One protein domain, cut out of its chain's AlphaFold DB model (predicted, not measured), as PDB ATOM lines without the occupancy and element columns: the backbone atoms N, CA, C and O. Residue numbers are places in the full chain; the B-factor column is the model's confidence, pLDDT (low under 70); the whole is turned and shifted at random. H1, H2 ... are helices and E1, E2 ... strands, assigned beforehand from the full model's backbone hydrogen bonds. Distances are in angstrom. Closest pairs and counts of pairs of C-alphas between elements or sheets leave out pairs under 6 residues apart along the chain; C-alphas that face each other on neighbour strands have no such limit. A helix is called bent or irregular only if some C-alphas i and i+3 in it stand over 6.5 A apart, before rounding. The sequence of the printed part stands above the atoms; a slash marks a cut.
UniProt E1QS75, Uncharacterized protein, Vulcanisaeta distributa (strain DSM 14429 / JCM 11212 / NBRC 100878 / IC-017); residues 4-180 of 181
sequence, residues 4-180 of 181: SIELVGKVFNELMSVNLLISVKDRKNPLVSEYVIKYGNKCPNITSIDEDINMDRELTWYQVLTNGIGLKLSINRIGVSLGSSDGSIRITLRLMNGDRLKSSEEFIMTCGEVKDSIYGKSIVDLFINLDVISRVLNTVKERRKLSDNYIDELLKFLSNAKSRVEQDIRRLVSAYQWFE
ATOM      1  N   SER A   4     196.445 140.048 151.027       66.12
ATOM      2  CA  SER A   4     195.122 140.558 150.658       66.12
ATOM      3  C   SER A   4     194.786 140.346 149.178       66.12
ATOM      4  O   SER A   4     193.649 140.016 148.859       66.12
ATOM      5  N   ILE A   5     195.758 140.481 148.264       71.19
ATOM      6  CA  ILE A   5     195.545 140.244 146.823       71.19
ATOM      7  C   ILE A   5     195.261 138.760 146.569       71.19
ATOM      8  O   ILE A   5     194.374 138.424 145.785       71.19
ATOM      9  N   GLU A   6     195.968 137.870 147.263       76.88
ATOM     10  CA  GLU A   6     195.740 136.426 147.163       76.88
ATOM     11  C   GLU A   6     194.360 136.024 147.696       76.88
ATOM     12  O   GLU A   6     193.672 135.216 147.075       76.88
ATOM     13  N   LEU A   7     193.925 136.607 148.819       76.12
ATOM     14  CA  LEU A   7     192.590 136.373 149.378       76.12
ATOM     15  C   LEU A   7     191.478 136.883 148.453       76.12
ATOM     16  O   LEU A   7     190.507 136.170 148.217       76.12
ATOM     17  N   VAL A   8     191.636 138.075 147.873       77.88
ATOM     18  CA  VAL A   8     190.696 138.608 146.873       77.88
ATOM     19  C   VAL A   8     190.619 137.687 145.648       77.88
ATOM     20  O   VAL A   8     189.527 137.366 145.184       77.88
ATOM     21  N   GLY A   9     191.763 137.195 145.162       78.75
ATOM     22  CA  GLY A   9     191.809 136.221 144.069       78.75
ATOM     23  C   GLY A   9     191.071 134.918 144.394       78.75
ATOM     24  O   GLY A   9     190.340 134.405 143.550       78.75
ATOM     25  N   LYS A  10     191.200 134.407 145.626       84.06
ATOM     26  CA  LYS A  10     190.461 133.218 146.088       84.06
ATOM     27  C   LYS A  10     188.951 133.430 146.061       84.06
ATOM     28  O   LYS A  10     188.251 132.589 145.503       84.06
ATOM     29  N   VAL A  11     188.469 134.565 146.571       83.75
ATOM     30  CA  VAL A  11     187.039 134.918 146.529       83.75
ATOM     31  C   VAL A  11     186.523 134.909 145.090       83.75
ATOM     32  O   VAL A  11     185.509 134.279 144.807       83.75
ATOM     33  N   PHE A  12     187.226 135.556 144.156       83.06
ATOM     34  CA  PHE A  12     186.794 135.577 142.757       83.06
ATOM     35  C   PHE A  12     186.791 134.189 142.116       83.06
ATOM     36  O   PHE A  12     185.819 133.834 141.450       83.06
ATOM     37  N   ASN A  13     187.841 133.398 142.337       84.19
ATOM     38  CA  ASN A  13     187.941 132.046 141.791       84.19
ATOM     39  C   ASN A  13     186.809 131.140 142.285       84.19
ATOM     40  O   ASN A  13     186.244 130.394 141.489       84.19
ATOM     41  N   GLU A  14     186.434 131.247 143.560       87.94
ATOM     42  CA  GLU A  14     185.318 130.482 144.120       87.94
ATOM     43  C   GLU A  14     183.976 130.897 143.498       87.94
ATOM     44  O   GLU A  14     183.162 130.053 143.139       87.94
ATOM     45  N   LEU A  15     183.742 132.195 143.285       85.94
ATOM     46  CA  LEU A  15     182.502 132.671 142.656       85.94
ATOM     47  C   LEU A  15     182.416 132.309 141.165       85.94
ATOM     48  O   LEU A  15     181.318 132.073 140.651       85.94
ATOM     49  N   MET A  16     183.555 132.250 140.468       84.06
ATOM     50  CA  MET A  16     183.622 131.759 139.088       84.06
ATOM     51  C   MET A  16     183.383 130.247 139.010       84.06
ATOM     52  O   MET A  16     182.675 129.794 138.112       84.06
ATOM     53  N   SER A  17     183.920 129.460 139.952       85.00
ATOM     54  CA  SER A  17     183.779 127.993 139.948       85.00
ATOM     55  C   SER A  17     182.318 127.546 140.078       85.00
ATOM     56  O   SER A  17     181.918 126.542 139.487       85.00
ATOM     57  N   VAL A  18     181.493 128.334 140.774       81.19
ATOM     58  CA  VAL A  18     180.047 128.101 140.923       81.19
ATOM     59  C   VAL A  18     179.198 128.790 139.847       81.19
ATOM     60  O   VAL A  18     177.972 128.823 139.964       81.19
ATOM     61  N   ASN A  19     179.824 129.333 138.796       75.56
ATOM     62  CA  ASN A  19     179.165 130.035 137.687       75.56
ATOM     63  C   ASN A  19     178.289 131.222 138.136       75.56
ATOM     64  O   ASN A  19     177.295 131.563 137.489       75.56
ATOM     65  N   LEU A  20     178.636 131.826 139.274       79.31
ATOM     66  CA  LEU A  20     177.939 132.992 139.802       79.31
ATOM     67  C   LEU A  20     178.547 134.272 139.248       79.31
ATOM     68  O   LEU A  20     177.807 135.154 138.820       79.31
ATOM     69  N   LEU A  21     179.879 134.351 139.232       79.06
ATOM     70  CA  LEU A  21     180.630 135.414 138.578       79.06
ATOM     71  C   LEU A  21     181.096 134.920 137.206       79.06
ATOM     72  O   LEU A  21     181.926 134.022 137.124       79.06
ATOM     73  N   ILE A  22     180.558 135.489 136.128       68.06
ATOM     74  CA  ILE A  22     180.802 134.977 134.767       68.06
ATOM     75  C   ILE A  22     182.088 135.551 134.159       68.06
ATOM     76  O   ILE A  22     182.802 134.870 133.428       68.06
ATOM     77  N   SER A  23     182.402 136.814 134.448       65.38
ATOM     78  CA  SER A  23     183.620 137.457 133.959       65.38
ATOM     79  C   SER A  23     184.029 138.619 134.850       65.38
ATOM     80  O   SER A  23     183.164 139.350 135.338       65.38
ATOM     81  N   VAL A  24     185.337 138.832 134.965       66.06
ATOM     82  CA  VAL A  24     185.942 140.066 135.472       66.06
ATOM     83  C   VAL A  24     186.630 140.737 134.290       66.06
ATOM     84  O   VAL A  24     187.577 140.173 133.742       66.06
ATOM     85  N   LYS A  25     186.177 141.917 133.854       63.25
ATOM     86  CA  LYS A  25     186.980 142.693 132.891       63.25
ATOM     87  C   LYS A  25     188.052 143.442 133.656       63.25
ATOM     88  O   LYS A  25     187.773 144.381 134.403       63.25
ATOM     89  N   ASP A  26     189.273 142.974 133.466       52.97
ATOM     90  CA  ASP A  26     190.426 143.357 134.254       52.97
ATOM     91  C   ASP A  26     190.868 144.792 133.928       52.97
ATOM     92  O   ASP A  26     191.430 145.072 132.868       52.97
ATOM     93  N   ARG A  27     190.585 145.738 134.832       52.31
ATOM     94  CA  ARG A  27     190.998 147.149 134.695       52.31
ATOM     95  C   ARG A  27     192.285 147.477 135.462       52.31
ATOM     96  O   ARG A  27     192.571 148.647 135.700       52.31
ATOM     97  N   LYS A  28     193.096 146.471 135.819       52.50
ATOM     98  CA  LYS A  28     194.316 146.597 136.650       52.50
ATOM     99  C   LYS A  28     194.063 147.000 138.115       52.50
ATOM    100  O   LYS A  28     195.024 147.147 138.865       52.50
ATOM    101  N   ASN A  29     192.804 147.150 138.538       55.72
ATOM    102  CA  ASN A  29     192.417 147.344 139.936       55.72
ATOM    103  C   ASN A  29     191.243 146.407 140.285       55.72
ATOM    104  O   ASN A  29     190.120 146.684 139.870       55.72
ATOM    105  N   PRO A  30     191.463 145.335 141.068       53.28
ATOM    106  CA  PRO A  30     190.437 144.337 141.376       53.28
ATOM    107  C   PRO A  30     189.299 144.859 142.265       53.28
ATOM    108  O   PRO A  30     188.328 144.134 142.453       53.28
ATOM    109  N   LEU A  31     189.409 146.074 142.817       54.34
ATOM    110  CA  LEU A  31     188.344 146.749 143.572       54.34
ATOM    111  C   LEU A  31     187.428 147.602 142.679       54.34
ATOM    112  O   LEU A  31     186.383 148.062 143.135       54.34
ATOM    113  N   VAL A  32     187.835 147.836 141.427       55.38
ATOM    114  CA  VAL A  32     187.112 148.642 140.435       55.38
ATOM    115  C   VAL A  32     187.171 147.912 139.092       55.38
ATOM    116  O   VAL A  32     187.844 148.340 138.150       55.38
ATOM    117  N   SER A  33     186.485 146.774 139.020       59.66
ATOM    118  CA  SER A  33     186.350 145.974 137.799       59.66
ATOM    119  C   SER A  33     184.887 145.869 137.378       59.66
ATOM    120  O   SER A  33     183.979 146.180 138.142       59.66
ATOM    121  N   GLU A  34     184.654 145.437 136.139       64.44
ATOM    122  CA  GLU A  34     183.302 145.088 135.707       64.44
ATOM    123  C   GLU A  34     183.023 143.620 136.035       64.44
ATOM    124  O   GLU A  34     183.815 142.747 135.663       64.44
ATOM    125  N   TYR A  35     181.897 143.360 136.698       74.12
ATOM    126  CA  TYR A  35     181.488 142.024 137.134       74.12
ATOM    127  C   TYR A  35     180.148 141.656 136.508       74.12
ATOM    128  O   TYR A  35     179.293 142.510 136.306       74.12
ATOM    129  N   VAL A  36     179.934 140.376 136.227       74.25
ATOM    130  CA  VAL A  36     178.640 139.867 135.756       74.25
ATOM    131  C   VAL A  36     178.164 138.807 136.741       74.25
ATOM    132  O   VAL A  36     178.789 137.750 136.832       74.25
ATOM    133  N   ILE A  37     177.078 139.088 137.469       80.62
ATOM    134  CA  ILE A  37     176.470 138.150 138.426       80.62
ATOM    135  C   ILE A  37     175.300 137.425 137.758       80.62
ATOM    136  O   ILE A  37     174.430 138.072 137.174       80.62
ATOM    137  N   LYS A  38     175.241 136.096 137.861       84.56
ATOM    138  CA  LYS A  38     174.145 135.282 137.314       84.56
ATOM    139  C   LYS A  38     173.087 134.957 138.373       84.56
ATOM    140  O   LYS A  38     173.341 134.144 139.253       84.56
ATOM    141  N   TYR A  39     171.889 135.535 138.255       80.88
ATOM    142  CA  TYR A  39     170.753 135.321 139.172       80.88
ATOM    143  C   TYR A  39     169.948 134.037 138.887       80.88
ATOM    144  O   TYR A  39     169.104 133.623 139.675       80.88
ATOM    145  N   GLY A  40     170.198 133.382 137.752       80.31
ATOM    146  CA  GLY A  40     169.481 132.182 137.324       80.31
ATOM    147  C   GLY A  40     169.163 132.221 135.834       80.31
ATOM    148  O   GLY A  40     169.842 132.897 135.064       80.31
ATOM    149  N   ASN A  41     168.128 131.491 135.414       80.38
ATOM    150  CA  ASN A  41     167.755 131.385 133.996       80.38
ATOM    151  C   ASN A  41     166.704 132.413 133.549       80.38
ATOM    152  O   ASN A  41     166.618 132.704 132.362       80.38
ATOM    153  N   LYS A  42     165.893 132.947 134.471       81.50
ATOM    154  CA  LYS A  42     164.848 133.943 134.187       81.50
ATOM    155  C   LYS A  42     164.791 134.968 135.312       81.50
ATOM    156  O   LYS A  42     164.918 134.589 136.473       81.50
ATOM    157  N   CYS A  43     164.609 136.238 134.958       81.19
ATOM    158  CA  CYS A  43     164.440 137.288 135.953       81.19
ATOM    159  C   CYS A  43     163.012 137.275 136.505       81.19
ATOM    160  O   CYS A  43     162.069 137.030 135.747       81.19
ATOM    161  N   PRO A  44     162.845 137.539 137.809       77.31
ATOM    162  CA  PRO A  44     161.549 137.820 138.390       77.31
ATOM    163  C   PRO A  44     161.026 139.142 137.824       77.31
ATOM    164  O   PRO A  44     161.804 140.057 137.543       77.31
ATOM    165  N   ASN A  45     159.708 139.239 137.660       76.12
ATOM    166  CA  ASN A  45     159.068 140.471 137.219       76.12
ATOM    167  C   ASN A  45     158.935 141.416 138.418       76.12
ATOM    168  O   ASN A  45     157.959 141.355 139.164       76.12
ATOM    169  N   ILE A  46     159.955 142.239 138.644       75.56
ATOM    170  CA  ILE A  46     159.984 143.188 139.753       75.56
ATOM    171  C   ILE A  46     159.421 144.520 139.265       75.56
ATOM    172  O   ILE A  46     160.045 145.203 138.447       75.56
ATOM    173  N   THR A  47     158.260 144.897 139.808       77.75
ATOM    174  CA  THR A  47     157.731 146.261 139.681       77.75
ATOM    175  C   THR A  47     158.779 147.240 140.194       77.75
ATOM    176  O   THR A  47     159.284 147.056 141.299       77.75
ATOM    177  N   SER A  48     159.095 148.275 139.411       82.25
ATOM    178  CA  SER A  48     160.110 149.262 139.786       82.25
ATOM    179  C   SER A  48     159.822 149.854 141.166       82.25
ATOM    180  O   SER A  48     158.777 150.465 141.410       82.25
ATOM    181  N   ILE A  49     160.775 149.682 142.068       85.44
ATOM    182  CA  ILE A  49     160.793 150.266 143.397       85.44
ATOM    183  C   ILE A  49     161.762 151.438 143.373       85.44
ATOM    184  O   ILE A  49     162.884 151.313 142.887       85.44
ATOM    185  N   ASP A  50     161.313 152.560 143.917       88.06
ATOM    186  CA  ASP A  50     162.149 153.708 144.240       88.06
ATOM    187  C   ASP A  50     161.694 154.213 145.611       88.06
ATOM    188  O   ASP A  50     160.531 154.586 145.781       88.06
ATOM    189  N   GLU A  51     162.559 154.092 146.609       85.81
ATOM    190  CA  GLU A  51     162.264 154.354 148.015       85.81
ATOM    191  C   GLU A  51     163.339 155.232 148.636       85.81
ATOM    192  O   GLU A  51     164.523 155.093 148.344       85.81
ATOM    193  N   ASP A  52     162.922 156.099 149.555       84.06
ATOM    194  CA  ASP A  52     163.818 156.937 150.340       84.06
ATOM    195  C   ASP A  52     163.595 156.657 151.827       84.06
ATOM    196  O   ASP A  52     162.505 156.838 152.387       84.06
ATOM    197  N   ILE A  53     164.631 156.128 152.466       81.19
ATOM    198  CA  ILE A  53     164.578 155.639 153.834       81.19
ATOM    199  C   ILE A  53     165.413 156.564 154.709       81.19
ATOM    200  O   ILE A  53     166.643 156.516 154.697       81.19
ATOM    201  N   ASN A  54     164.729 157.364 155.527       76.56
ATOM    202  CA  ASN A  54     165.361 158.045 156.650       76.56
ATOM    203  C   ASN A  54     165.870 157.005 157.651       76.56
ATOM    204  O   ASN A  54     165.120 156.131 158.092       76.56
ATOM    205  N   MET A  55     167.142 157.117 158.007       67.81
ATOM    206  CA  MET A  55     167.749 156.342 159.075       67.81
ATOM    207  C   MET A  55     167.592 157.148 160.361       67.81
ATOM    208  O   MET A  55     168.281 158.154 160.552       67.81
ATOM    209  N   ASP A  56     166.695 156.720 161.248       55.91
ATOM    210  CA  ASP A  56     166.742 157.191 162.631       55.91
ATOM    211  C   ASP A  56     168.120 156.847 163.223       55.91
ATOM    212  O   ASP A  56     168.771 155.893 162.790       55.91
ATOM    213  N   ARG A  57     168.597 157.667 164.169       46.94
ATOM    214  CA  ARG A  57     169.982 157.746 164.699       46.94
ATOM    215  C   ARG A  57     170.645 156.430 165.172       46.94
ATOM    216  O   ARG A  57     171.789 156.472 165.616       46.94
ATOM    217  N   GLU A  58     170.002 155.276 165.062       42.31
ATOM    218  CA  GLU A  58     170.468 153.967 165.536       42.31
ATOM    219  C   GLU A  58     171.185 153.108 164.480       42.31
ATOM    220  O   GLU A  58     171.171 151.880 164.536       42.31
ATOM    221  N   LEU A  59     171.869 153.718 163.511       45.06
ATOM    222  CA  LEU A  59     172.724 152.978 162.576       45.06
ATOM    223  C   LEU A  59     174.173 153.466 162.647       45.06
ATOM    224  O   LEU A  59     174.813 153.804 161.655       45.06
ATOM    225  N   THR A  60     174.731 153.354 163.855       43.84
ATOM    226  CA  THR A  60     176.176 153.188 164.113       43.84
ATOM    227  C   THR A  60     176.812 152.070 163.267       43.84
ATOM    228  O   THR A  60     178.022 152.028 163.088       43.84
ATOM    229  N   TRP A  61     176.008 151.204 162.648       38.94
ATOM    230  CA  TRP A  61     176.426 150.080 161.807       38.94
ATOM    231  C   TRP A  61     177.057 150.465 160.468       38.94
ATOM    232  O   TRP A  61     177.804 149.661 159.912       38.94
ATOM    233  N   TYR A  62     176.838 151.685 159.960       41.06
ATOM    234  CA  TYR A  62     177.552 152.133 158.758       41.06
ATOM    235  C   TYR A  62     179.075 152.173 158.980       41.06
ATOM    236  O   TYR A  62     179.831 152.057 158.024       41.06
ATOM    237  N   GLN A  63     179.532 152.221 160.239       42.09
ATOM    238  CA  GLN A  63     180.950 152.122 160.595       42.09
ATOM    239  C   GLN A  63     181.570 150.770 160.197       42.09
ATOM    240  O   GLN A  63     182.761 150.718 159.918       42.09
ATOM    241  N   VAL A  64     180.780 149.697 160.071       42.72
ATOM    242  CA  VAL A  64     181.275 148.376 159.634       42.72
ATOM    243  C   VAL A  64     181.408 148.294 158.109       42.72
ATOM    244  O   VAL A  64     182.267 147.580 157.604       42.72
ATOM    245  N   LEU A  65     180.627 149.080 157.362       42.06
ATOM    246  CA  LEU A  65     180.712 149.140 155.897       42.06
ATOM    247  C   LEU A  65     181.819 150.069 155.392       42.06
ATOM    248  O   LEU A  65     182.128 150.088 154.201       42.06
ATOM    249  N   THR A  66     182.421 150.837 156.301       43.94
ATOM    250  CA  THR A  66     183.432 151.840 155.978       43.94
ATOM    251  C   THR A  66     184.796 151.663 156.636       43.94
ATOM    252  O   THR A  66     185.676 152.473 156.373       43.94
ATOM    253  N   ASN A  67     185.039 150.633 157.438       43.72
ATOM    254  CA  ASN A  67     186.364 150.420 158.042       43.72
ATOM    255  C   ASN A  67     187.099 149.295 157.311       43.72
ATOM    256  O   ASN A  67     187.164 148.171 157.788       43.72
ATOM    257  N   GLY A  68     187.576 149.520 156.088       38.84
ATOM    258  CA  GLY A  68     188.729 150.411 155.935       38.84
ATOM    259  C   GLY A  68     188.724 151.371 154.747       38.84
ATOM    260  O   GLY A  68     189.786 151.611 154.186       38.84
ATOM    261  N   ILE A  69     187.579 151.951 154.366       35.47
ATOM    262  CA  ILE A  69     187.529 153.214 153.603       35.47
ATOM    263  C   ILE A  69     186.309 154.048 154.057       35.47
ATOM    264  O   ILE A  69     185.225 153.977 153.479       35.47
ATOM    265  N   GLY A  70     186.495 154.889 155.082       35.47
ATOM    266  CA  GLY A  70     185.658 156.072 155.316       35.47
ATOM    267  C   GLY A  70     184.612 156.029 156.435       35.47
ATOM    268  O   GLY A  70     183.445 156.301 156.166       35.47
ATOM    269  N   LEU A  71     185.027 155.827 157.690       38.56
ATOM    270  CA  LEU A  71     184.305 156.063 158.968       38.56
ATOM    271  C   LEU A  71     183.653 157.478 159.119       38.56
ATOM    272  O   LEU A  71     183.357 157.932 160.221       38.56
ATOM    273  N   LYS A  72     183.459 158.237 158.028       47.78
ATOM    274  CA  LYS A  72     183.188 159.687 157.984       47.78
ATOM    275  C   LYS A  72     182.027 160.113 157.073       47.78
ATOM    276  O   LYS A  72     181.930 161.292 156.733       47.78
ATOM    277  N   LEU A  73     181.150 159.211 156.630       53.06
ATOM    278  CA  LEU A  73     180.103 159.620 155.679       53.06
ATOM    279  C   LEU A  73     178.850 160.232 156.327       53.06
ATOM    280  O   LEU A  73     178.115 160.924 155.621       53.06
ATOM    281  N   SER A  74     178.666 160.105 157.652       62.62
ATOM    282  CA  SER A  74     177.527 160.672 158.405       62.62
ATOM    283  C   SER A  74     176.209 160.501 157.645       62.62
ATOM    284  O   SER A  74     175.568 161.483 157.283       62.62
ATOM    285  N   ILE A  75     175.870 159.260 157.308       68.56
ATOM    286  CA  ILE A  75     174.689 158.952 156.499       68.56
ATOM    287  C   ILE A  75     173.458 158.947 157.392       68.56
ATOM    288  O   ILE A  75     173.478 158.388 158.485       68.56
ATOM    289  N   ASN A  76     172.403 159.594 156.918       72.19
ATOM    290  CA  ASN A  76     171.108 159.661 157.591       72.19
ATOM    291  C   ASN A  76     169.943 159.288 156.663       72.19
ATOM    292  O   ASN A  76     168.803 159.247 157.118       72.19
ATOM    293  N   ARG A  77     170.216 159.019 155.380       76.62
ATOM    294  CA  ARG A  77     169.230 158.665 154.355       76.62
ATOM    295  C   ARG A  77     169.789 157.621 153.400       76.62
ATOM    296  O   ARG A  77     170.958 157.700 153.016       76.62
ATOM    297  N   ILE A  78     168.954 156.667 152.999       78.62
ATOM    298  CA  ILE A  78     169.273 155.676 151.970       78.62
ATOM    299  C   ILE A  78     168.186 155.711 150.901       78.62
ATOM    300  O   ILE A  78     167.051 155.320 151.159       78.62
ATOM    301  N   GLY A  79     168.561 156.133 149.695       83.56
ATOM    302  CA  GLY A  79     167.749 155.950 148.496       83.56
ATOM    303  C   GLY A  79     167.950 154.545 147.930       83.56
ATOM    304  O   GLY A  79     169.086 154.085 147.821       83.56
ATOM    305  N   VAL A  80     166.872 153.866 147.564       85.88
ATOM    306  CA  VAL A  80     166.872 152.490 147.061       85.88
ATOM    307  C   VAL A  80     166.094 152.451 145.767       85.88
ATOM    308  O   VAL A  80     164.896 152.707 145.767       85.88
ATOM    309  N   SER A  81     166.752 152.050 144.689       87.81
ATOM    310  CA  SER A  81     166.080 151.712 143.441       87.81
ATOM    311  C   SER A  81     166.257 150.228 143.159       87.81
ATOM    312  O   SER A  81     167.376 149.721 143.202       87.81
ATOM    313  N   LEU A  82     165.159 149.526 142.897       87.31
ATOM    314  CA  LEU A  82     165.151 148.130 142.468       87.31
ATOM    315  C   LEU A  82     164.254 148.018 141.243       87.31
ATOM    316  O   LEU A  82     163.072 148.338 141.309       87.31
ATOM    317  N   GLY A  83     164.792 147.528 140.136       84.12
ATOM    318  CA  GLY A  83     164.025 147.333 138.914       84.12
ATOM    319  C   GLY A  83     164.454 146.073 138.188       84.12
ATOM    320  O   GLY A  83     165.615 145.670 138.255       84.12
ATOM    321  N   SER A  84     163.510 145.462 137.481       83.31
ATOM    322  CA  SER A  84     163.826 144.464 136.462       83.31
ATOM    323  C   SER A  84     163.634 145.073 135.075       83.31
ATOM    324  O   SER A  84     162.669 145.796 134.833       83.31
ATOM    325  N   SER A  85     164.580 144.807 134.183       76.44
ATOM    326  CA  SER A  85     164.525 145.133 132.754       76.44
ATOM    327  C   SER A  85     164.910 143.889 131.957       76.44
ATOM    328  O   SER A  85     165.368 142.921 132.555       76.44
ATOM    329  N   ASP A  86     164.710 143.871 130.637       74.81
ATOM    330  CA  ASP A  86     164.902 142.694 129.770       74.81
ATOM    331  C   ASP A  86     166.166 141.861 130.085       74.81
ATOM    332  O   ASP A  86     167.260 142.131 129.592       74.81
ATOM    333  N   GLY A  87     166.000 140.803 130.890       79.31
ATOM    334  CA  GLY A  87     167.070 139.871 131.261       79.31
ATOM    335  C   GLY A  87     167.979 140.303 132.419       79.31
ATOM    336  O   GLY A  87     168.965 139.612 132.682       79.31
ATOM    337  N   SER A  88     167.668 141.382 133.141       84.19
ATOM    338  CA  SER A  88     168.462 141.845 134.284       84.19
ATOM    339  C   SER A  88     167.634 142.387 135.457       84.19
ATOM    340  O   SER A  88     166.510 142.867 135.311       84.19
ATOM    341  N   ILE A  89     168.218 142.308 136.650       84.81
ATOM    342  CA  ILE A  89     167.743 142.928 137.887       84.81
ATOM    343  C   ILE A  89     168.789 143.955 138.295       84.81
ATOM    344  O   ILE A  89     169.939 143.589 138.538       84.81
ATOM    345  N   ARG A  90     168.405 145.223 138.405       84.81
ATOM    346  CA  ARG A  90     169.277 146.296 138.883       84.81
ATOM    347  C   ARG A  90     168.847 146.743 140.263       84.81
ATOM    348  O   ARG A  90     167.669 147.001 140.497       84.81
ATOM    349  N   ILE A  91     169.828 146.884 141.142       84.00
ATOM    350  CA  ILE A  91     169.655 147.421 142.481       84.00
ATOM    351  C   ILE A  91     170.671 148.538 142.669       84.00
ATOM    352  O   ILE A  91     171.868 148.351 142.448       84.00
ATOM    353  N   THR A  92     170.190 149.698 143.086       84.50
ATOM    354  CA  THR A  92     171.014 150.867 143.367       84.50
ATOM    355  C   THR A  92     170.707 151.351 144.774       84.50
ATOM    356  O   THR A  92     169.556 151.629 145.103       84.50
ATOM    357  N   LEU A  93     171.743 151.490 145.594       79.50
ATOM    358  CA  LEU A  93     171.676 152.090 146.919       79.50
ATOM    359  C   LEU A  93     172.442 153.405 146.913       79.50
ATOM    360  O   LEU A  93     173.626 153.449 146.590       79.50
ATOM    361  N   ARG A  94     171.771 154.492 147.277       79.81
ATOM    362  CA  ARG A  94     172.337 155.836 147.391       79.81
ATOM    363  C   ARG A  94     172.414 156.204 148.857       79.81
ATOM    364  O   ARG A  94     171.400 156.352 149.523       79.81
ATOM    365  N   LEU A  95     173.628 156.363 149.351       78.12
ATOM    366  CA  LEU A  95     173.925 156.611 150.750       78.12
ATOM    367  C   LEU A  95     174.098 158.121 150.904       78.12
ATOM    368  O   LEU A  95     174.991 158.716 150.292       78.12
ATOM    369  N   MET A  96     173.196 158.758 151.647       78.00
ATOM    370  CA  MET A  96     172.998 160.207 151.643       78.00
ATOM    371  C   MET A  96     173.128 160.821 153.041       78.00
ATOM    372  O   MET A  96     172.839 160.193 154.059       78.00
ATOM    373  N   ASN A  97     173.556 162.084 153.079       78.75
ATOM    374  CA  ASN A  97     173.485 162.946 154.257       78.75
ATOM    375  C   ASN A  97     172.687 164.206 153.904       78.75
ATOM    376  O   ASN A  97     173.181 165.060 153.159       78.75
ATOM    377  N   GLY A  98     171.456 164.307 154.405       79.19
ATOM    378  CA  GLY A  98     170.492 165.279 153.898       79.19
ATOM    379  C   GLY A  98     170.238 164.992 152.420       79.19
ATOM    380  O   GLY A  98     169.947 163.853 152.069       79.19
ATOM    381  N   ASP A  99     170.405 165.987 151.554       82.44
ATOM    382  CA  ASP A  99     170.280 165.825 150.095       82.44
ATOM    383  C   ASP A  99     171.613 165.508 149.396       82.44
ATOM    384  O   ASP A  99     171.673 165.319 148.181       82.44
ATOM    385  N   ARG A 100     172.720 165.438 150.148       79.69
ATOM    386  CA  ARG A 100     174.047 165.204 149.575       79.69
ATOM    387  C   ARG A 100     174.334 163.711 149.453       79.69
ATOM    388  O   ARG A 100     174.466 163.025 150.469       79.69
ATOM    389  N   LEU A 101     174.550 163.238 148.224       78.88
ATOM    390  CA  LEU A 101     175.082 161.900 147.959       78.88
ATOM    391  C   LEU A 101     176.500 161.766 148.536       78.88
ATOM    392  O   LEU A 101     177.373 162.600 148.280       78.88
ATOM    393  N   LYS A 102     176.716 160.724 149.338       72.81
ATOM    394  CA  LYS A 102     178.004 160.396 149.962       72.81
ATOM    395  C   LYS A 102     178.675 159.207 149.294       72.81
ATOM    396  O   LYS A 102     179.885 159.229 149.111       72.81
ATOM    397  N   SER A 103     177.885 158.201 148.942       71.81
ATOM    398  CA  SER A 103     178.326 157.019 148.209       71.81
ATOM    399  C   SER A 103     177.140 156.415 147.464       71.81
ATOM    400  O   SER A 103     175.989 156.630 147.849       71.81
ATOM    401  N   SER A 104     177.410 155.656 146.411       73.12
ATOM    402  CA  SER A 104     176.405 154.856 145.719       73.12
ATOM    403  C   SER A 104     176.948 153.464 145.450       73.12
ATOM    404  O   SER A 104     178.064 153.332 144.953       73.12
ATOM    405  N   GLU A 105     176.140 152.456 145.741       73.62
ATOM    406  CA  GLU A 105     176.414 151.060 145.425       73.62
ATOM    407  C   GLU A 105     175.425 150.631 144.339       73.62
ATOM    408  O   GLU A 105     174.216 150.816 144.489       73.62
ATOM    409  N   GLU A 106     175.923 150.086 143.233       76.00
ATOM    410  CA  GLU A 106     175.093 149.560 142.150       76.00
ATOM    411  C   GLU A 106     175.475 148.114 141.868       76.00
ATOM    412  O   GLU A 106     176.653 147.773 141.753       76.00
ATOM    413  N   PHE A 107     174.461 147.263 141.762       77.38
ATOM    414  CA  PHE A 107     174.612 145.856 141.448       77.38
ATOM    415  C   PHE A 107     173.551 145.447 140.428       77.38
ATOM    416  O   PHE A 107     172.357 145.693 140.598       77.38
ATOM    417  N   ILE A 108     174.009 144.828 139.341       79.25
ATOM    418  CA  ILE A 108     173.178 144.317 138.246       79.25
ATOM    419  C   ILE A 108     173.359 142.808 138.184       79.25
ATOM    420  O   ILE A 108     174.456 142.300 137.980       79.25
ATOM    421  N   MET A 109     172.281 142.066 138.342       81.38
ATOM    422  CA  MET A 109     172.307 140.628 138.144       81.38
ATOM    423  C   MET A 109     171.619 140.293 136.834       81.38
ATOM    424  O   MET A 109     170.616 140.896 136.468       81.38
ATOM    425  N   THR A 110     172.172 139.324 136.128       84.00
ATOM    426  CA  THR A 110     171.732 138.899 134.803       84.00
ATOM    427  C   THR A 110     171.000 137.570 134.912       84.00
ATOM    428  O   THR A 110     171.329 136.731 135.759       84.00
ATOM    429  N   CYS A 111     169.999 137.366 134.066       83.69
ATOM    430  CA  CYS A 111     169.224 136.137 134.017       83.69
ATOM    431  C   CYS A 111     169.275 135.538 132.615       83.69
ATOM    432  O   CYS A 111     169.027 136.228 131.631       83.69
ATOM    433  N   GLY A 112     169.524 134.234 132.523       78.19
ATOM    434  CA  GLY A 112     169.615 133.550 131.234       78.19
ATOM    435  C   GLY A 112     170.951 133.814 130.536       78.19
ATOM    436  O   GLY A 112     172.007 133.602 131.141       78.19
ATOM    437  N   GLU A 113     170.908 134.199 129.257       68.00
ATOM    438  CA  GLU A 113     172.108 134.541 128.484       68.00
ATOM    439  C   GLU A 113     172.635 135.929 128.849       68.00
ATOM    440  O   GLU A 113     171.880 136.858 129.123       68.00
ATOM    441  N   VAL A 114     173.962 136.043 128.870       64.38
ATOM    442  CA  VAL A 114     174.687 137.168 129.459       64.38
ATOM    443  C   VAL A 114     174.350 138.472 128.748       64.38
ATOM    444  O   VAL A 114     174.800 138.711 127.629       64.38
ATOM    445  N   LYS A 115     173.613 139.346 129.429       62.56
ATOM    446  CA  LYS A 115     173.490 140.748 129.045       62.56
ATOM    447  C   LYS A 115     173.758 141.638 130.240       62.56
ATOM    448  O   LYS A 115     173.180 141.449 131.300       62.56
ATOM    449  N   ASP A 116     174.628 142.601 129.979       56.31
ATOM    450  CA  ASP A 116     175.083 143.681 130.844       56.31
ATOM    451  C   ASP A 116     176.100 143.300 131.926       56.31
ATOM    452  O   ASP A 116     175.913 142.428 132.772       56.31
ATOM    453  N   SER A 117     177.228 144.004 131.875       58.00
ATOM    454  CA  SER A 117     178.249 144.026 132.912       58.00
ATOM    455  C   SER A 117     177.914 145.088 133.951       58.00
ATOM    456  O   SER A 117     177.621 146.226 133.588       58.00
ATOM    457  N   ILE A 118     178.014 144.746 135.235       56.09
ATOM    458  CA  ILE A 118     177.978 145.721 136.325       56.09
ATOM    459  C   ILE A 118     179.249 146.550 136.235       56.09
ATOM    460  O   ILE A 118     180.346 146.004 136.348       56.09
ATOM    461  N   TYR A 119     179.109 147.860 136.074       51.44
ATOM    462  CA  TYR A 119     180.177 148.799 136.383       51.44
ATOM    463  C   TYR A 119     179.965 149.274 137.816       51.44
ATOM    464  O   TYR A 119     178.986 149.959 138.101       51.44
ATOM    465  N   GLY A 120     180.834 148.881 138.739       52.94
ATOM    466  CA  GLY A 120     180.611 149.197 140.142       52.94
ATOM    467  C   GLY A 120     181.753 148.770 141.045       52.94
ATOM    468  O   GLY A 120     182.722 148.151 140.610       52.94
ATOM    469  N   LYS A 121     181.619 149.150 142.315       58.53
ATOM    470  CA  LYS A 121     182.487 148.748 143.423       58.53
ATOM    471  C   LYS A 121     182.582 147.214 143.523       58.53
ATOM    472  O   LYS A 121     181.796 146.492 142.912       58.53
ATOM    473  N   SER A 122     183.554 146.706 144.275       66.00
ATOM    474  CA  SER A 122     183.886 145.277 144.294       66.00
ATOM    475  C   SER A 122     182.690 144.382 144.657       66.00
ATOM    476  O   SER A 122     181.940 144.683 145.583       66.00
ATOM    477  N   ILE A 123     182.556 143.206 144.030       73.81
ATOM    478  CA  ILE A 123     181.615 142.157 144.493       73.81
ATOM    479  C   ILE A 123     181.889 141.740 145.954       73.81
ATOM    480  O   ILE A 123     181.005 141.252 146.654       73.81
ATOM    481  N   VAL A 124     183.119 141.957 146.431       76.25
ATOM    482  CA  VAL A 124     183.500 141.793 147.838       76.25
ATOM    483  C   VAL A 124     182.731 142.785 148.708       76.25
ATOM    484  O   VAL A 124     182.190 142.388 149.738       76.25
ATOM    485  N   ASP A 125     182.609 144.039 148.267       73.69
ATOM    486  CA  ASP A 125     181.828 145.050 148.972       73.69
ATOM    487  C   ASP A 125     180.358 144.636 149.027       73.69
ATOM    488  O   ASP A 125     179.772 144.697 150.101       73.69
ATOM    489  N   LEU A 126     179.774 144.112 147.945       77.50
ATOM    490  CA  LEU A 126     178.401 143.583 147.967       77.50
ATOM    491  C   LEU A 126     178.189 142.574 149.111       77.50
ATOM    492  O   LEU A 126     177.231 142.700 149.873       77.50
ATOM    493  N   PHE A 127     179.078 141.587 149.258       80.62
ATOM    494  CA  PHE A 127     178.923 140.548 150.283       80.62
ATOM    495  C   PHE A 127     179.236 141.026 151.704       80.62
ATOM    496  O   PHE A 127     178.562 140.597 152.648       80.62
ATOM    497  N   ILE A 128     180.189 141.947 151.863       77.12
ATOM    498  CA  ILE A 128     180.425 142.642 153.137       77.12
ATOM    499  C   ILE A 128     179.170 143.431 153.540       77.12
ATOM    500  O   ILE A 128     178.736 143.372 154.688       77.12
ATOM    501  N   ASN A 129     178.539 144.109 152.579       73.31
ATOM    502  CA  ASN A 129     177.378 144.969 152.787       73.31
ATOM    503  C   ASN A 129     176.032 144.223 152.828       73.31
ATOM    504  O   ASN A 129     175.003 144.849 153.097       73.31
ATOM    505  N   LEU A 130     176.004 142.905 152.594       79.88
ATOM    506  CA  LEU A 130     174.763 142.157 152.365       79.88
ATOM    507  C   LEU A 130     173.740 142.292 153.501       79.88
ATOM    508  O   LEU A 130     172.540 142.346 153.241       79.88
ATOM    509  N   ASP A 131     174.187 142.388 154.751       77.25
ATOM    510  CA  ASP A 131     173.290 142.483 155.906       77.25
ATOM    511  C   ASP A 131     172.516 143.812 155.898       77.25
ATOM    512  O   ASP A 131     171.325 143.853 156.213       77.25
ATOM    513  N   VAL A 132     173.167 144.899 155.473       75.62
ATOM    514  CA  VAL A 132     172.533 146.217 155.333       75.62
ATOM    515  C   VAL A 132     171.582 146.227 154.148       75.62
ATOM    516  O   VAL A 132     170.449 146.678 154.292       75.62
ATOM    517  N   ILE A 133     172.000 145.658 153.015       79.50
ATOM    518  CA  ILE A 133     171.144 145.500 151.831       79.50
ATOM    519  C   ILE A 133     169.878 144.714 152.206       79.50
ATOM    520  O   ILE A 133     168.772 145.127 151.873       79.50
ATOM    521  N   SER A 134     170.034 143.628 152.969       83.38
ATOM    522  CA  SER A 134     168.929 142.786 153.437       83.38
ATOM    523  C   SER A 134     167.953 143.551 154.325       83.38
ATOM    524  O   SER A 134     166.746 143.493 154.103       83.38
ATOM    525  N   ARG A 135     168.457 144.313 155.305       81.75
ATOM    526  CA  ARG A 135     167.616 145.156 156.171       81.75
ATOM    527  C   ARG A 135     166.837 146.188 155.363       81.75
ATOM    528  O   ARG A 135     165.632 146.306 155.537       81.75
ATOM    529  N   VAL A 136     167.519 146.882 154.456       80.69
ATOM    530  CA  VAL A 136     166.925 147.908 153.595       80.69
ATOM    531  C   VAL A 136     165.811 147.324 152.725       80.69
ATOM    532  O   VAL A 136     164.695 147.843 152.729       80.69
ATOM    533  N   LEU A 137     166.071 146.216 152.026       84.56
ATOM    534  CA  LEU A 137     165.073 145.568 151.173       84.56
ATOM    535  C   LEU A 137     163.885 145.018 151.980       84.56
ATOM    536  O   LEU A 137     162.746 145.115 151.523       84.56
ATOM    537  N   ASN A 138     164.111 144.523 153.199       84.69
ATOM    538  CA  ASN A 138     163.029 144.110 154.097       84.69
ATOM    539  C   ASN A 138     162.179 145.298 154.567       84.69
ATOM    540  O   ASN A 138     160.955 145.216 154.534       84.69
ATOM    541  N   THR A 139     162.789 146.435 154.917       84.94
ATOM    542  CA  THR A 139     162.041 147.658 155.256       84.94
ATOM    543  C   THR A 139     161.178 148.128 154.084       84.94
ATOM    544  O   THR A 139     160.023 148.504 154.276       84.94
ATOM    545  N   VAL A 140     161.704 148.079 152.857       83.88
ATOM    546  CA  VAL A 140     160.938 148.377 151.636       83.88
ATOM    547  C   VAL A 140     159.756 147.421 151.481       83.88
ATOM    548  O   VAL A 140     158.629 147.868 151.259       83.88
ATOM    549  N   LYS A 141     160.002 146.113 151.626       85.69
ATOM    550  CA  LYS A 141     158.977 145.064 151.558       85.69
ATOM    551  C   LYS A 141     157.840 145.328 152.544       85.69
ATOM    552  O   LYS A 141     156.675 145.281 152.152       85.69
ATOM    553  N   GLU A 142     158.176 145.658 153.789       85.12
ATOM    554  CA  GLU A 142     157.216 145.977 154.847       85.12
ATOM    555  C   GLU A 142     156.424 147.257 154.541       85.12
ATOM    556  O   GLU A 142     155.193 147.241 154.585       85.12
ATOM    557  N   ARG A 143     157.103 148.353 154.164       83.81
ATOM    558  CA  ARG A 143     156.465 149.648 153.857       83.81
ATOM    559  C   ARG A 143     155.496 149.564 152.684       83.81
ATOM    560  O   ARG A 143     154.398 150.114 152.754       83.81
ATOM    561  N   ARG A 144     155.884 148.863 151.615       81.88
ATOM    562  CA  ARG A 144     155.056 148.688 150.413       81.88
ATOM    563  C   ARG A 144     154.065 147.529 150.506       81.88
ATOM    564  O   ARG A 144     153.276 147.360 149.581       81.88
ATOM    565  N   LYS A 145     154.083 146.749 151.596       81.19
ATOM    566  CA  LYS A 145     153.275 145.527 151.767       81.19
ATOM    567  C   LYS A 145     153.401 144.585 150.564       81.19
ATOM    568  O   LYS A 145     152.403 144.064 150.069       81.19
ATOM    569  N   LEU A 146     154.627 144.406 150.071       79.56
ATOM    570  CA  LEU A 146     154.879 143.540 148.923       79.56
ATOM    571  C   LEU A 146     154.577 142.095 149.325       79.56
ATOM    572  O   LEU A 146     155.216 141.545 150.222       79.56
ATOM    573  N   SER A 147     153.582 141.500 148.668       68.06
ATOM    574  CA  SER A 147     153.183 140.099 148.845       68.06
ATOM    575  C   SER A 147     154.143 139.118 148.185       68.06
ATOM    576  O   SER A 147     154.078 137.920 148.452       68.06
ATOM    577  N   ASP A 148     155.003 139.610 147.295       62.66
ATOM    578  CA  ASP A 148     155.776 138.753 146.416       62.66
ATOM    579  C   ASP A 148     157.064 138.274 147.089       62.66
ATOM    580  O   ASP A 148     157.873 139.065 147.581       62.66
ATOM    581  N   ASN A 149     157.296 136.960 147.026       80.56
ATOM    582  CA  ASN A 149     158.487 136.290 147.560       80.56
ATOM    583  C   ASN A 149     159.796 136.690 146.848       80.56
ATOM    584  O   ASN A 149     160.853 136.172 147.190       80.56
ATOM    585  N   TYR A 150     159.769 137.605 145.875       80.56
ATOM    586  CA  TYR A 150     160.938 137.954 145.065       80.56
ATOM    587  C   TYR A 150     162.075 138.576 145.870       80.56
ATOM    588  O   TYR A 150     163.232 138.244 145.627       80.56
ATOM    589  N   ILE A 151     161.768 139.450 146.838       84.88
ATOM    590  CA  ILE A 151     162.803 140.004 147.724       84.88
ATOM    591  C   ILE A 151     163.421 138.877 148.559       84.88
ATOM    592  O   ILE A 151     164.641 138.805 148.672       84.88
ATOM    593  N   ASP A 152     162.613 137.949 149.070       87.50
ATOM    594  CA  ASP A 152     163.108 136.828 149.876       87.50
ATOM    595  C   ASP A 152     163.964 135.861 149.044       87.50
ATOM    596  O   ASP A 152     165.025 135.423 149.493       87.50
ATOM    597  N   GLU A 153     163.545 135.551 147.815       88.12
ATOM    598  CA  GLU A 153     164.311 134.744 146.860       88.12
ATOM    599  C   GLU A 153     165.643 135.405 146.504       88.12
ATOM    600  O   GLU A 153     166.682 134.739 146.504       88.12
ATOM    601  N   LEU A 154     165.626 136.720 146.280       86.94
ATOM    602  CA  LEU A 154     166.815 137.503 145.986       86.94
ATOM    603  C   LEU A 154     167.804 137.496 147.151       86.94
ATOM    604  O   LEU A 154     168.992 137.215 146.966       86.94
ATOM    605  N   LEU A 155     167.322 137.764 148.364       88.62
ATOM    606  CA  LEU A 155     168.148 137.738 149.566       88.62
ATOM    607  C   LEU A 155     168.696 136.335 149.835       88.62
ATOM    608  O   LEU A 155     169.866 136.186 150.191       88.62
ATOM    609  N   LYS A 156     167.894 135.293 149.600       90.56
ATOM    610  CA  LYS A 156     168.334 133.900 149.711       90.56
ATOM    611  C   LYS A 156     169.423 133.568 148.692       90.56
ATOM    612  O   LYS A 156     170.406 132.927 149.056       90.56
ATOM    613  N   PHE A 157     169.280 134.010 147.443       89.31
ATOM    614  CA  PHE A 157     170.306 133.851 146.412       89.31
ATOM    615  C   PHE A 157     171.634 134.493 146.846       89.31
ATOM    616  O   PHE A 157     172.665 133.817 146.862       89.31
ATOM    617  N   LEU A 158     171.605 135.758 147.273       88.81
ATOM    618  CA  LEU A 158     172.802 136.482 147.709       88.81
ATOM    619  C   LEU A 158     173.427 135.878 148.976       88.81
ATOM    620  O   LEU A 158     174.648 135.790 149.077       88.81
ATOM    621  N   SER A 159     172.608 135.418 149.922       90.19
ATOM    622  CA  SER A 159     173.074 134.751 151.143       90.19
ATOM    623  C   SER A 159     173.760 133.418 150.835       90.19
ATOM    624  O   SER A 159     174.860 133.146 151.323       90.19
ATOM    625  N   ASN A 160     173.177 132.620 149.936       90.44
ATOM    626  CA  ASN A 160     173.790 131.379 149.471       90.44
ATOM    627  C   ASN A 160     175.132 131.648 148.779       90.44
ATOM    628  O   ASN A 160     176.099 130.929 149.019       90.44
ATOM    629  N   ALA A 161     175.212 132.705 147.968       87.94
ATOM    630  CA  ALA A 161     176.451 133.133 147.330       87.94
ATOM    631  C   ALA A 161     177.517 133.548 148.355       87.94
ATOM    632  O   ALA A 161     178.634 133.032 148.322       87.94
ATOM    633  N   LYS A 162     177.152 134.403 149.322       88.19
ATOM    634  CA  LYS A 162     178.030 134.842 150.418       88.19
ATOM    635  C   LYS A 162     178.575 133.657 151.209       88.19
ATOM    636  O   LYS A 162     179.768 133.617 151.483       88.19
ATOM    637  N   SER A 163     177.744 132.656 151.512       89.69
ATOM    638  CA  SER A 163     178.170 131.493 152.304       89.69
ATOM    639  C   SER A 163     179.336 130.707 151.683       89.69
ATOM    640  O   SER A 163     180.107 130.098 152.421       89.69
ATOM    641  N   ARG A 164     179.515 130.767 150.352       89.00
ATOM    642  CA  ARG A 164     180.656 130.150 149.647       89.00
ATOM    643  C   ARG A 164     181.986 130.824 149.961       89.00
ATOM    644  O   ARG A 164     183.009 130.156 149.991       89.00
ATOM    645  N   VAL A 165     181.962 132.131 150.205       87.56
ATOM    646  CA  VAL A 165     183.162 132.965 150.374       87.56
ATOM    647  C   VAL A 165     183.272 133.579 151.771       87.56
ATOM    648  O   VAL A 165     184.219 134.303 152.051       87.56
ATOM    649  N   GLU A 166     182.339 133.271 152.674       86.00
ATOM    650  CA  GLU A 166     182.193 133.886 154.001       86.00
ATOM    651  C   GLU A 166     183.491 133.867 154.819       86.00
ATOM    652  O   GLU A 166     183.868 134.877 155.411       86.00
ATOM    653  N   GLN A 167     184.200 132.733 154.847       85.19
ATOM    654  CA  GLN A 167     185.448 132.619 155.607       85.19
ATOM    655  C   GLN A 167     186.541 133.542 155.056       85.19
ATOM    656  O   GLN A 167     187.218 134.218 155.831       85.19
ATOM    657  N   ASP A 168     186.696 133.613 153.734       83.75
ATOM    658  CA  ASP A 168     187.700 134.468 153.100       83.75
ATOM    659  C   ASP A 168     187.314 135.949 153.178       83.75
ATOM    660  O   ASP A 168     188.180 136.787 153.432       83.75
ATOM    661  N   ILE A 169     186.021 136.277 153.085       80.38
ATOM    662  CA  ILE A 169     185.501 137.628 153.333       80.38
ATOM    663  C   ILE A 169     185.805 138.070 154.770       80.38
ATOM    664  O   ILE A 169     186.315 139.169 154.971       80.38
ATOM    665  N   ARG A 170     185.574 137.215 155.777       77.44
ATOM    666  CA  ARG A 170     185.920 137.528 157.175       77.44
ATOM    667  C   ARG A 170     187.409 137.786 157.349       77.44
ATOM    668  O   ARG A 170     187.785 138.757 157.994       77.44
ATOM    669  N   ARG A 171     188.259 136.950 156.746       73.69
ATOM    670  CA  ARG A 171     189.719 137.127 156.791       73.69
ATOM    671  C   ARG A 171     190.163 138.411 156.106       73.69
ATOM    672  O   ARG A 171     191.068 139.062 156.616       73.69
ATOM    673  N   LEU A 172     189.532 138.783 154.992       73.50
ATOM    674  CA  LEU A 172     189.766 140.065 154.331       73.50
ATOM    675  C   LEU A 172     189.417 141.222 155.266       73.50
ATOM    676  O   LEU A 172     190.268 142.074 155.497       73.50
ATOM    677  N   VAL A 173     188.220 141.219 155.855       67.56
ATOM    678  CA  VAL A 173     187.784 142.256 156.807       67.56
ATOM    679  C   VAL A 173     188.744 142.353 157.998       67.56
ATOM    680  O   VAL A 173     189.184 143.447 158.332       67.56
ATOM    681  N   SER A 174     189.146 141.227 158.593       62.06
ATOM    682  CA  SER A 174     190.120 141.211 159.692       62.06
ATOM    683  C   SER A 174     191.510 141.700 159.272       62.06
ATOM    684  O   SER A 174     192.162 142.404 160.035       62.06
ATOM    685  N   ALA A 175     191.965 141.373 158.058       60.50
ATOM    686  CA  ALA A 175     193.230 141.874 157.526       60.50
ATOM    687  C   ALA A 175     193.188 143.391 157.283       60.50
ATOM    688  O   ALA A 175     194.193 144.058 157.500       60.50
ATOM    689  N   TYR A 176     192.040 143.942 156.876       54.78
ATOM    690  CA  TYR A 176     191.843 145.391 156.775       54.78
ATOM    691  C   TYR A 176     191.795 146.072 158.150       54.78
ATOM    692  O   TYR A 176     192.360 147.151 158.289       54.78
ATOM    693  N   GLN A 177     191.205 145.438 159.170       45.38
ATOM    694  CA  GLN A 177     191.214 145.950 160.550       45.38
ATOM    695  C   GLN A 177     192.632 146.029 161.144       45.38
ATOM    696  O   GLN A 177     192.928 146.960 161.878       45.38
ATOM    697  N   TRP A 178     193.522 145.096 160.791       33.22
ATOM    698  CA  TRP A 178     194.924 145.091 161.241       33.22
ATOM    699  C   TRP A 178     195.809 146.168 160.594       33.22
ATOM    700  O   TRP A 178     196.906 146.412 161.079       33.22
ATOM    701  N   PHE A 179     195.373 146.809 159.504       30.06
ATOM    702  CA  PHE A 179     196.093 147.945 158.909       30.06
ATOM    703  C   PHE A 179     195.800 149.282 159.618       30.06
ATOM    704  O   PHE A 179     196.401 150.293 159.256       30.06
ATOM    705  N   GLU A 180     194.875 149.298 160.585       33.03
ATOM    706  CA  GLU A 180     194.517 150.477 161.387       33.03
ATOM    707  C   GLU A 180     195.145 150.484 162.800       33.03
ATOM    708  O   GLU A 180     194.860 151.403 163.571       33.03
TER     709      GLU A 180
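This is residues 4 to 180 of the 181 residues of an uncharacterized protein of Vulcanisaeta distributa (strain DSM 14429 / JCM 11212 / NBRC 100878 / IC-017) (UniProt E1QS75). One twisted sheet of six strands forms a wall, and two antiparallel helices, H4 and H5a, lie side by side over one face of it. Beyond H5a the helix H5 turns a sharp corner, and its second arm, H5b, lies side by side with H1 at the E1 end of the sheet, while short H3 sits between H5b and the sheet. The printed part has 177 residues with five named helices and six named strands, in the order H1 E1 E2 E3 H2 E4 E5 E6 H3 H4 H5; the sheet runs E1 E2 E6 E5 E4 E3 and is mixed. The class is mixed, helices and strands, and the whole is compact, with a radius of gyration of the C-alphas of 16.1 A and spans of 43 by 41 by 26 A.

The strands are E1, residues 21 to 25; E2, residues 34 to 40, 19.0 A; E3, residues 49 to 54; E4, residues 77 to 85, 25.9 A; E5, residues 88 to 97, 29.5 A; and E6, residues 100 to 111, 33.3 A. E6 begins at C-alpha 100 (174.047, 165.204, 149.575) and bends by 56 degrees at residue 103. H1 is residues 4 to 17, 20.0 A long, from C-alpha 4 at (195.122, 140.558, 150.658). H2 is residues 62 to 66, H3 is residues 123 to 128, and H4 is residues 130 to 144, 20.9 A. H5, residues 150 to 180, was assigned as one helix by its hydrogen bonds but is bent: C-alphas 164 and 167 are 8.0 A apart. Its arms are H5a, residues 150 to 164, 21.7 A, and H5b, residues 167 to 180, 20.8 A, ending at C-alpha 180 (194.517, 150.477, 161.387).

E4, E5 and E6 form a meander, each strand the antiparallel neighbour of the one before; N 92 and O 81 are 2.8 A apart, as are N 93 and O 105. The edge strand E3 is antiparallel to E4, with N 51 and O 80 at 2.8 A. E2 is parallel to E6, with N 39 and O 110 at 2.8 A, and forms a hairpin with the edge strand E1, with N 22 and O 36 at 3.0 A. H4 and H5a on the same face of this sheet give two layers, helices on one face of a sheet. H4 runs across the strands at a height over the sheet of 9.7 A, at 82 degrees to E4 on the local plane. H5a runs slantwise to the strands at a height of 10.3 A, at 55 degrees to E2 on the local plane. H4 and H5a form a helical hairpin and touch, closest at the C-alphas of Ser 134 and Leu 155, 6.4 A, at a shallow tilt of 8 degrees, opposite ways. The lines of H5a and H5b are about perpendicular, at 75 degrees. H5b touches H1 at a shallow tilt of 20 degrees, opposite ways, with the C-alphas of Leu 7 and Asp 168 closest at 6.4 A. With residue 169 alone H5b only just touches H3, with 3 pairs of C-alphas within 8 A; the closest are those of Ile 128 and Ile 169, 7.1 A. H1 and H3 only graze the sheet, with residues 12 to 16 and 123 to 126. H2 is not on the sheet; it is near H4 and close but not clearly touching H3, the C-alphas of Leu 65 and Ile 128 being 7.1 A apart. Every O i to N i+4 pair is within hydrogen-bond range in H1, H2, H3 and H4, against 10 of 11 in H5a and 8 of 10 in H5b.

The two C-alphas farthest apart, those of Ser 147 and Phe 179, are 44.8 A apart. The printed part has no cut. The link from E6 to H3, 11 residues, is long, and within it residues 118 to 119 pair antiparallel with residues 34 to 35 of E2. The mean pLDDT of the printed part is 72.5; 55 residues are under 70, among them residues 22 to 34, 55 to 75, 113 to 122 and 173 to 180.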